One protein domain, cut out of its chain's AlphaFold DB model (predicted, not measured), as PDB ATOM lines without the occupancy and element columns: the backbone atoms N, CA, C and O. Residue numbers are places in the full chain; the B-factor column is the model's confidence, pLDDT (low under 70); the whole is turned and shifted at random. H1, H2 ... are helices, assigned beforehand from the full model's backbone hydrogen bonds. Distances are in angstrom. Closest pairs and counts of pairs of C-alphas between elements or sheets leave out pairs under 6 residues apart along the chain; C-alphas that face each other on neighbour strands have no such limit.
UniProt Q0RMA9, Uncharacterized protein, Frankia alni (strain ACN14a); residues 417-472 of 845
ATOM      1  N   THR A 417     -18.151  -0.332  32.658       81.81
ATOM      2  CA  THR A 417     -16.812  -0.390  33.267       81.81
ATOM      3  C   THR A 417     -15.742   0.180  32.340       81.81
ATOM      4  O   THR A 417     -14.929   0.996  32.768       81.81
ATOM      5  N   ALA A 418     -15.768  -0.166  31.049       82.88
ATOM      6  CA  ALA A 418     -14.800   0.351  30.079       82.88
ATOM      7  C   ALA A 418     -14.917   1.876  29.880       82.88
ATOM      8  O   ALA A 418     -13.906   2.576  29.815       82.88
ATOM      9  N   ASN A 419     -16.144   2.407  29.825       82.31
ATOM     10  CA  ASN A 419     -16.388   3.846  29.702       82.31
ATOM     11  C   ASN A 419     -16.028   4.583  30.995       82.31
ATOM     12  O   ASN A 419     -15.410   5.643  30.946       82.31
ATOM     13  N   ALA A 420     -16.385   4.014  32.145       85.75
ATOM     14  CA  ALA A 420     -16.074   4.548  33.460       85.75
ATOM     15  C   ALA A 420     -14.563   4.591  33.688       85.75
ATOM     16  O   ALA A 420     -14.060   5.625  34.107       85.75
ATOM     17  N   LEU A 421     -13.822   3.542  33.317       88.50
ATOM     18  CA  LEU A 421     -12.359   3.530  33.383       88.50
ATOM     19  C   LEU A 421     -11.758   4.651  32.525       88.50
ATOM     20  O   LEU A 421     -10.936   5.420  33.009       88.50
ATOM     21  N   GLN A 422     -12.235   4.825  31.286       88.12
ATOM     22  CA  GLN A 422     -11.780   5.924  30.429       88.12
ATOM     23  C   GLN A 422     -12.115   7.313  30.988       88.12
ATOM     24  O   GLN A 422     -11.326   8.244  30.835       88.12
ATOM     25  N   LEU A 423     -13.301   7.491  31.573       87.31
ATOM     26  CA  LEU A 423     -13.707   8.753  32.192       87.31
ATOM     27  C   LEU A 423     -12.901   9.027  33.463       87.31
ATOM     28  O   LEU A 423     -12.510  10.168  33.701       87.31
ATOM     29  N   PHE A 424     -12.615   7.989  34.242       87.88
ATOM     30  CA  PHE A 424     -11.812   8.052  35.452       87.88
ATOM     31  C   PHE A 424     -10.354   8.411  35.133       87.88
ATOM     32  O   PHE A 424      -9.825   9.368  35.693       87.88
ATOM     33  N   ASP A 425      -9.743   7.746  34.148       83.69
ATOM     34  CA  ASP A 425      -8.386   8.046  33.670       83.69
ATOM     35  C   ASP A 425      -8.273   9.473  33.102       83.69
ATOM     36  O   ASP A 425      -7.223  10.111  33.184       83.69
ATOM     37  N   ARG A 426      -9.373  10.003  32.547       88.31
ATOM     38  CA  ARG A 426      -9.492  11.397  32.082       88.31
ATOM     39  C   ARG A 426      -9.823  12.395  33.200       88.31
ATOM     40  O   ARG A 426      -9.936  13.586  32.917       88.31
ATOM     41  N   GLY A 427      -9.986  11.941  34.442       82.19
ATOM     42  CA  GLY A 427     -10.316  12.778  35.598       82.19
ATOM     43  C   GLY A 427     -11.739  13.347  35.590       82.19
ATOM     44  O   GLY A 427     -12.002  14.331  36.274       82.19
ATOM     45  N   ALA A 428     -12.649  12.769  34.801       85.38
ATOM     46  CA  ALA A 428     -14.029  13.234  34.668       85.38
ATOM     47  C   ALA A 428     -14.972  12.673  35.748       85.38
ATOM     48  O   ALA A 428     -16.011  13.277  36.005       85.38
ATOM     49  N   ILE A 429     -14.631  11.539  36.373       86.75
ATOM     50  CA  ILE A 429     -15.426  10.898  37.435       86.75
ATOM     51  C   ILE A 429     -14.553  10.495  38.632       86.75
ATOM     52  O   ILE A 429     -13.338  10.347  38.498       86.75
ATOM     53  N   SER A 430     -15.173  10.326  39.804       86.75
ATOM     54  CA  SER A 430     -14.499   9.944  41.053       86.75
ATOM     55  C   SER A 430     -14.225   8.436  41.152       86.75
ATOM     56  O   SER A 430     -14.759   7.633  40.386       86.75
ATOM     57  N   TRP A 431     -13.413   8.044  42.141       84.50
ATOM     58  CA  TRP A 431     -13.193   6.637  42.502       84.50
ATOM     59  C   TRP A 431     -14.493   5.930  42.913       84.50
ATOM     60  O   TRP A 431     -14.695   4.778  42.534       84.50
ATOM     61  N   ASP A 432     -15.391   6.626  43.619       84.50
ATOM     62  CA  ASP A 432     -16.714   6.104  43.995       84.50
ATOM     63  C   ASP A 432     -17.554   5.783  42.762       84.50
ATOM     64  O   ASP A 432     -18.066   4.674  42.621       84.50
ATOM     65  N   ALA A 433     -17.617   6.728  41.820       82.44
ATOM     66  CA  ALA A 433     -18.343   6.549  40.571       82.44
ATOM     67  C   ALA A 433     -17.757   5.404  39.723       82.44
ATOM     68  O   ALA A 433     -18.510   4.659  39.099       82.44
ATOM     69  N   LEU A 434     -16.427   5.223  39.725       86.75
ATOM     70  CA  LEU A 434     -15.776   4.097  39.049       86.75
ATOM     71  C   LEU A 434     -16.140   2.752  39.696       86.75
ATOM     72  O   LEU A 434     -16.474   1.813  38.978       86.75
ATOM     73  N   ARG A 435     -16.094   2.649  41.031       87.62
ATOM     74  CA  ARG A 435     -16.468   1.422  41.757       87.62
ATOM     75  C   ARG A 435     -17.932   1.062  41.535       87.62
ATOM     76  O   ARG A 435     -18.223  -0.088  41.224       87.62
ATOM     77  N   GLN A 436     -18.821   2.052  41.604       80.56
ATOM     78  CA  GLN A 436     -20.246   1.873  41.342       80.56
ATOM     79  C   GLN A 436     -20.497   1.387  39.907       80.56
ATOM     80  O   GLN A 436     -21.255   0.442  39.705       80.56
ATOM     81  N   ALA A 437     -19.825   1.978  38.914       81.31
ATOM     82  CA  ALA A 437     -19.938   1.554  37.519       81.31
ATOM     83  C   ALA A 437     -19.355   0.152  37.260       81.31
ATOM     84  O   ALA A 437     -19.851  -0.553  36.385       81.31
ATOM     85  N   ALA A 438     -18.328  -0.246  38.017       80.12
ATOM     86  CA  ALA A 438     -17.683  -1.557  37.938       80.12
ATOM     87  C   ALA A 438     -18.332  -2.634  38.834       80.12
ATOM     88  O   ALA A 438     -17.918  -3.792  38.798       80.12
ATOM     89  N   GLY A 439     -19.345  -2.272  39.632       75.38
ATOM     90  CA  GLY A 439     -20.086  -3.193  40.497       75.38
ATOM     91  C   GLY A 439     -19.361  -3.629  41.779       75.38
ATOM     92  O   GLY A 439     -19.709  -4.671  42.330       75.38
ATOM     93  N   PHE A 440     -18.372  -2.865  42.253       83.19
ATOM     94  CA  PHE A 440     -17.686  -3.113  43.530       83.19
ATOM     95  C   PHE A 440     -18.385  -2.398  44.690       83.19
ATOM     96  O   PHE A 440     -18.924  -1.301  44.522       83.19
ATOM     97  N   ALA A 441     -18.367  -3.009  45.876       78.69
ATOM     98  CA  ALA A 441     -18.935  -2.415  47.078       78.69
ATOM     99  C   ALA A 441     -18.030  -1.296  47.615       78.69
ATOM    100  O   ALA A 441     -16.824  -1.274  47.383       78.69
ATOM    101  N   GLU A 442     -18.591  -0.380  48.404       79.81
ATOM    102  CA  GLU A 442     -17.811   0.693  49.040       79.81
ATOM    103  C   GLU A 442     -16.756   0.140  50.015       79.81
ATOM    104  O   GLU A 442     -15.666   0.686  50.146       79.81
ATOM    105  N   ALA A 443     -17.025  -1.026  50.610       79.25
ATOM    106  CA  ALA A 443     -16.068  -1.764  51.434       79.25
ATOM    107  C   ALA A 443     -14.839  -2.282  50.659       79.25
ATOM    108  O   ALA A 443     -13.837  -2.625  51.286       79.25
ATOM    109  N   ASP A 444     -14.905  -2.332  49.324       82.75
ATOM    110  CA  ASP A 444     -13.783  -2.711  48.460       82.75
ATOM    111  C   ASP A 444     -12.840  -1.522  48.178       82.75
ATOM    112  O   ASP A 444     -11.866  -1.655  47.430       82.75
ATOM    113  N   GLU A 445     -13.103  -0.341  48.755       87.31
ATOM    114  CA  GLU A 445     -12.189   0.795  48.687       87.31
ATOM    115  C   GLU A 445     -10.834   0.457  49.346       87.31
ATOM    116  O   GLU A 445     -10.792   0.050  50.511       87.31
ATOM    117  N   PRO A 446      -9.698   0.640  48.639       82.81
ATOM    118  CA  PRO A 446      -8.392   0.420  49.245       82.81
ATOM    119  C   PRO A 446      -8.165   1.403  50.393       82.81
ATOM    120  O   PRO A 446      -8.365   2.610  50.243       82.81
ATOM    121  N   THR A 447      -7.655   0.906  51.524       83.25
ATOM    122  CA  THR A 447      -7.267   1.793  52.628       83.25
ATOM    123  C   THR A 447      -6.156   2.752  52.184       83.25
ATOM    124  O   THR A 447      -5.406   2.438  51.250       83.25
ATOM    125  N   PRO A 448      -5.968   3.904  52.857       78.12
ATOM    126  CA  PRO A 448      -4.893   4.837  52.522       78.12
ATOM    127  C   PRO A 448      -3.507   4.176  52.454       78.12
ATOM    128  O   PRO A 448      -2.707   4.494  51.573       78.12
ATOM    129  N   GLU A 449      -3.229   3.211  53.332       72.69
ATOM    130  CA  GLU A 449      -1.987   2.434  53.339       72.69
ATOM    131  C   GLU A 449      -1.887   1.485  52.137       72.69
ATOM    132  O   GLU A 449      -0.818   1.368  51.538       72.69
ATOM    133  N   GLN A 450      -2.986   0.825  51.757       77.25
ATOM    134  CA  GLN A 450      -3.032  -0.061  50.590       77.25
ATOM    135  C   GLN A 450      -2.878   0.722  49.287       77.25
ATOM    136  O   GLN A 450      -2.099   0.322  48.422       77.25
ATOM    137  N   LEU A 451      -3.567   1.859  49.166       77.94
ATOM    138  CA  LEU A 451      -3.457   2.750  48.018       77.94
ATOM    139  C   LEU A 451      -2.026   3.282  47.886       77.94
ATOM    140  O   LEU A 451      -1.448   3.242  46.800       77.94
ATOM    141  N   LEU A 452      -1.413   3.700  48.999       67.44
ATOM    142  CA  LEU A 452      -0.014   4.121  49.028       67.44
ATOM    143  C   LEU A 452       0.926   2.991  48.576       67.44
ATOM    144  O   LEU A 452       1.799   3.223  47.741       67.44
ATOM    145  N   MET A 453       0.726   1.765  49.066       65.88
ATOM    146  CA  MET A 453       1.528   0.599  48.679       65.88
ATOM    147  C   MET A 453       1.392   0.276  47.185       65.88
ATOM    148  O   MET A 453       2.384  -0.013  46.516       65.88
ATOM    149  N   GLN A 454       0.175   0.356  46.641       69.56
ATOM    150  CA  GLN A 454      -0.095   0.130  45.220       69.56
ATOM    151  C   GLN A 454       0.544   1.209  44.337       69.56
ATOM    152  O   GLN A 454       1.114   0.884  43.293       69.56
ATOM    153  N   LEU A 455       0.499   2.478  44.756       71.62
ATOM    154  CA  LEU A 455       1.173   3.578  44.058       71.62
ATOM    155  C   LEU A 455       2.695   3.384  44.057       71.62
ATOM    156  O   LEU A 455       3.326   3.531  43.012       71.62
ATOM    157  N   ILE A 456       3.275   2.980  45.192       67.31
ATOM    158  CA  ILE A 456       4.706   2.661  45.305       67.31
ATOM    159  C   ILE A 456       5.079   1.475  44.406       67.31
ATOM    160  O   ILE A 456       6.085   1.545  43.707       67.31
ATOM    161  N   ALA A 457       4.264   0.417  44.368       63.41
ATOM    162  CA  ALA A 457       4.508  -0.766  43.542       63.41
ATOM    163  C   ALA A 457       4.383  -0.496  42.028       63.41
ATOM    164  O   ALA A 457       5.064  -1.140  41.229       63.41
ATOM    165  N   ARG A 458       3.528   0.452  41.617       61.53
ATOM    166  CA  ARG A 458       3.369   0.861  40.206       61.53
ATOM    167  C   ARG A 458       4.462   1.818  39.724       61.53
ATOM    168  O   ARG A 458       4.696   1.920  38.519       61.53
ATOM    169  N   LEU A 459       5.148   2.509  40.632       63.75
ATOM    170  CA  LEU A 459       6.248   3.409  40.293       63.75
ATOM    171  C   LEU A 459       7.535   2.601  40.069       63.75
ATOM    172  O   LEU A 459       8.197   2.180  41.011       63.75
ATOM    173  N   LYS A 460       7.924   2.414  38.798       60.75
ATOM    174  CA  LYS A 460       9.130   1.649  38.406       60.75
ATOM    175  C   LYS A 460      10.449   2.216  38.961       60.75
ATOM    176  O   LYS A 460      11.427   1.482  39.042       60.75
ATOM    177  N   ALA A 461      10.486   3.494  39.338       62.28
ATOM    178  CA  ALA A 461      11.603   4.110  40.046       62.28
ATOM    179  C   ALA A 461      11.105   5.321  40.846       62.28
ATOM    180  O   ALA A 461      10.680   6.323  40.275       62.28
ATOM    181  N   LEU A 462      11.160   5.237  42.174       65.44
ATOM    182  CA  LEU A 462      10.982   6.394  43.044       65.44
ATOM    183  C   LEU A 462      12.341   7.076  43.260       65.44
ATOM    184  O   LEU A 462      13.341   6.378  43.455       65.44
ATOM    185  N   PRO A 463      12.406   8.420  43.291       65.62
ATOM    186  CA  PRO A 463      13.603   9.115  43.737       65.62
ATOM    187  C   PRO A 463      13.983   8.621  45.144       65.62
ATOM    188  O   PRO A 463      13.106   8.585  46.018       65.62
ATOM    189  N   PRO A 464      15.260   8.281  45.405       64.12
ATOM    190  CA  PRO A 464      15.709   7.768  46.701       64.12
ATOM    191  C   PRO A 464      15.209   8.543  47.939       64.12
ATOM    192  O   PRO A 464      14.855   7.882  48.915       64.12
ATOM    193  N   PRO A 465      15.062   9.889  47.917       66.31
ATOM    194  CA  PRO A 465      14.540  10.642  49.063       66.31
ATOM    195  C   PRO A 465      13.086  10.307  49.421       66.31
ATOM    196  O   PRO A 465      12.717  10.306  50.593       66.31
ATOM    197  N   VAL A 466      12.254   9.998  48.421       66.44
ATOM    198  CA  VAL A 466      10.834   9.669  48.618       66.44
ATOM    199  C   VAL A 466      10.698   8.266  49.203       66.44
ATOM    200  O   VAL A 466       9.932   8.066  50.142       66.44
ATOM    201  N   VAL A 467      11.504   7.313  48.720       66.44
ATOM    202  CA  VAL A 467      11.586   5.961  49.301       66.44
ATOM    203  C   VAL A 467      12.036   6.037  50.759       66.44
ATOM    204  O   VAL A 467      11.436   5.405  51.624       66.44
ATOM    205  N   GLN A 468      13.048   6.857  51.053       66.50
ATOM    206  CA  GLN A 468      13.544   7.050  52.416       66.50
ATOM    207  C   GLN A 468      12.473   7.635  53.343       66.50
ATOM    208  O   GLN A 468      12.309   7.141  54.457       66.50
ATOM    209  N   ALA A 469      11.717   8.634  52.880       67.12
ATOM    210  CA  ALA A 469      10.651   9.262  53.659       67.12
ATOM    211  C   ALA A 469       9.489   8.299  53.959       67.12
ATOM    212  O   ALA A 469       8.953   8.303  55.068       67.12
ATOM    213  N   VAL A 470       9.118   7.445  53.001       66.25
ATOM    214  CA  VAL A 470       8.073   6.431  53.199       66.25
ATOM    215  C   VAL A 470       8.544   5.332  54.154       66.25
ATOM    216  O   VAL A 470       7.834   5.012  55.106       66.25
ATOM    217  N   VAL A 471       9.755   4.797  53.961       66.06
ATOM    218  CA  VAL A 471      10.302   3.736  54.824       66.06
ATOM    219  C   VAL A 471      10.491   4.229  56.261       66.06
ATOM    220  O   VAL A 471      10.120   3.522  57.191       66.06
ATOM    221  N   GLN A 472      10.966   5.462  56.463       67.62
ATOM    222  CA  GLN A 472      11.082   6.062  57.802       67.62
ATOM    223  C   GLN A 472       9.729   6.314  58.477       67.62
ATOM    224  O   GLN A 472       9.650   6.336  59.705       67.62
TER     225      GLN A 472
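What this domain is: This is residues 417 to 472 of the 845 residues of an uncharacterized protein of Frankia alni (strain ACN14a) (UniProt Q0RMA9). A helical hairpin, H1 and H2, makes one end of a loose, elongated chain of helices; H3 follows after a nine-residue link, and H4 makes the other end, near H3 but not packed on it. The printed part has 56 residues with four named helices, H1 to H4 in order, and no named strand; its class is all helix. It is loose, with a radius of gyration of the C-alphas of 14.3 A, and spans 37 by 24 by 14 A.

How they stand to each other: H1, residues 417 to 425, and H2, residues 431 to 438, touch and form a helical hairpin, at a shallow tilt of 18 degrees, opposite ways. Their closest C-alphas, those of Thr 417 and Ala 438, are 4.9 A apart. H3, residues 448 to 458, is apart from H1 and H2. H4, residues 464 to 472, is near H3, with 5 pairs of C-alphas within 10 A. In H1, H2, H3 and H4 every O i to N i+4 pair is within hydrogen-bond range.

Where its parts are: H1 begins at C-alpha 417 (-16.812, -0.390, 33.267). H3, the longest, measures 15.4 A. H4 ends at C-alpha 472 (11.082, 6.062, 57.802).

The domain as a whole: The C-alphas farthest apart, those of Asn 419 and Gln 472, are 39.4 A apart. The printed part has no cut and no long link. Residues 457 to 465 stand free. Residues 452 to 454 and 456 to 472 have pLDDT under 70.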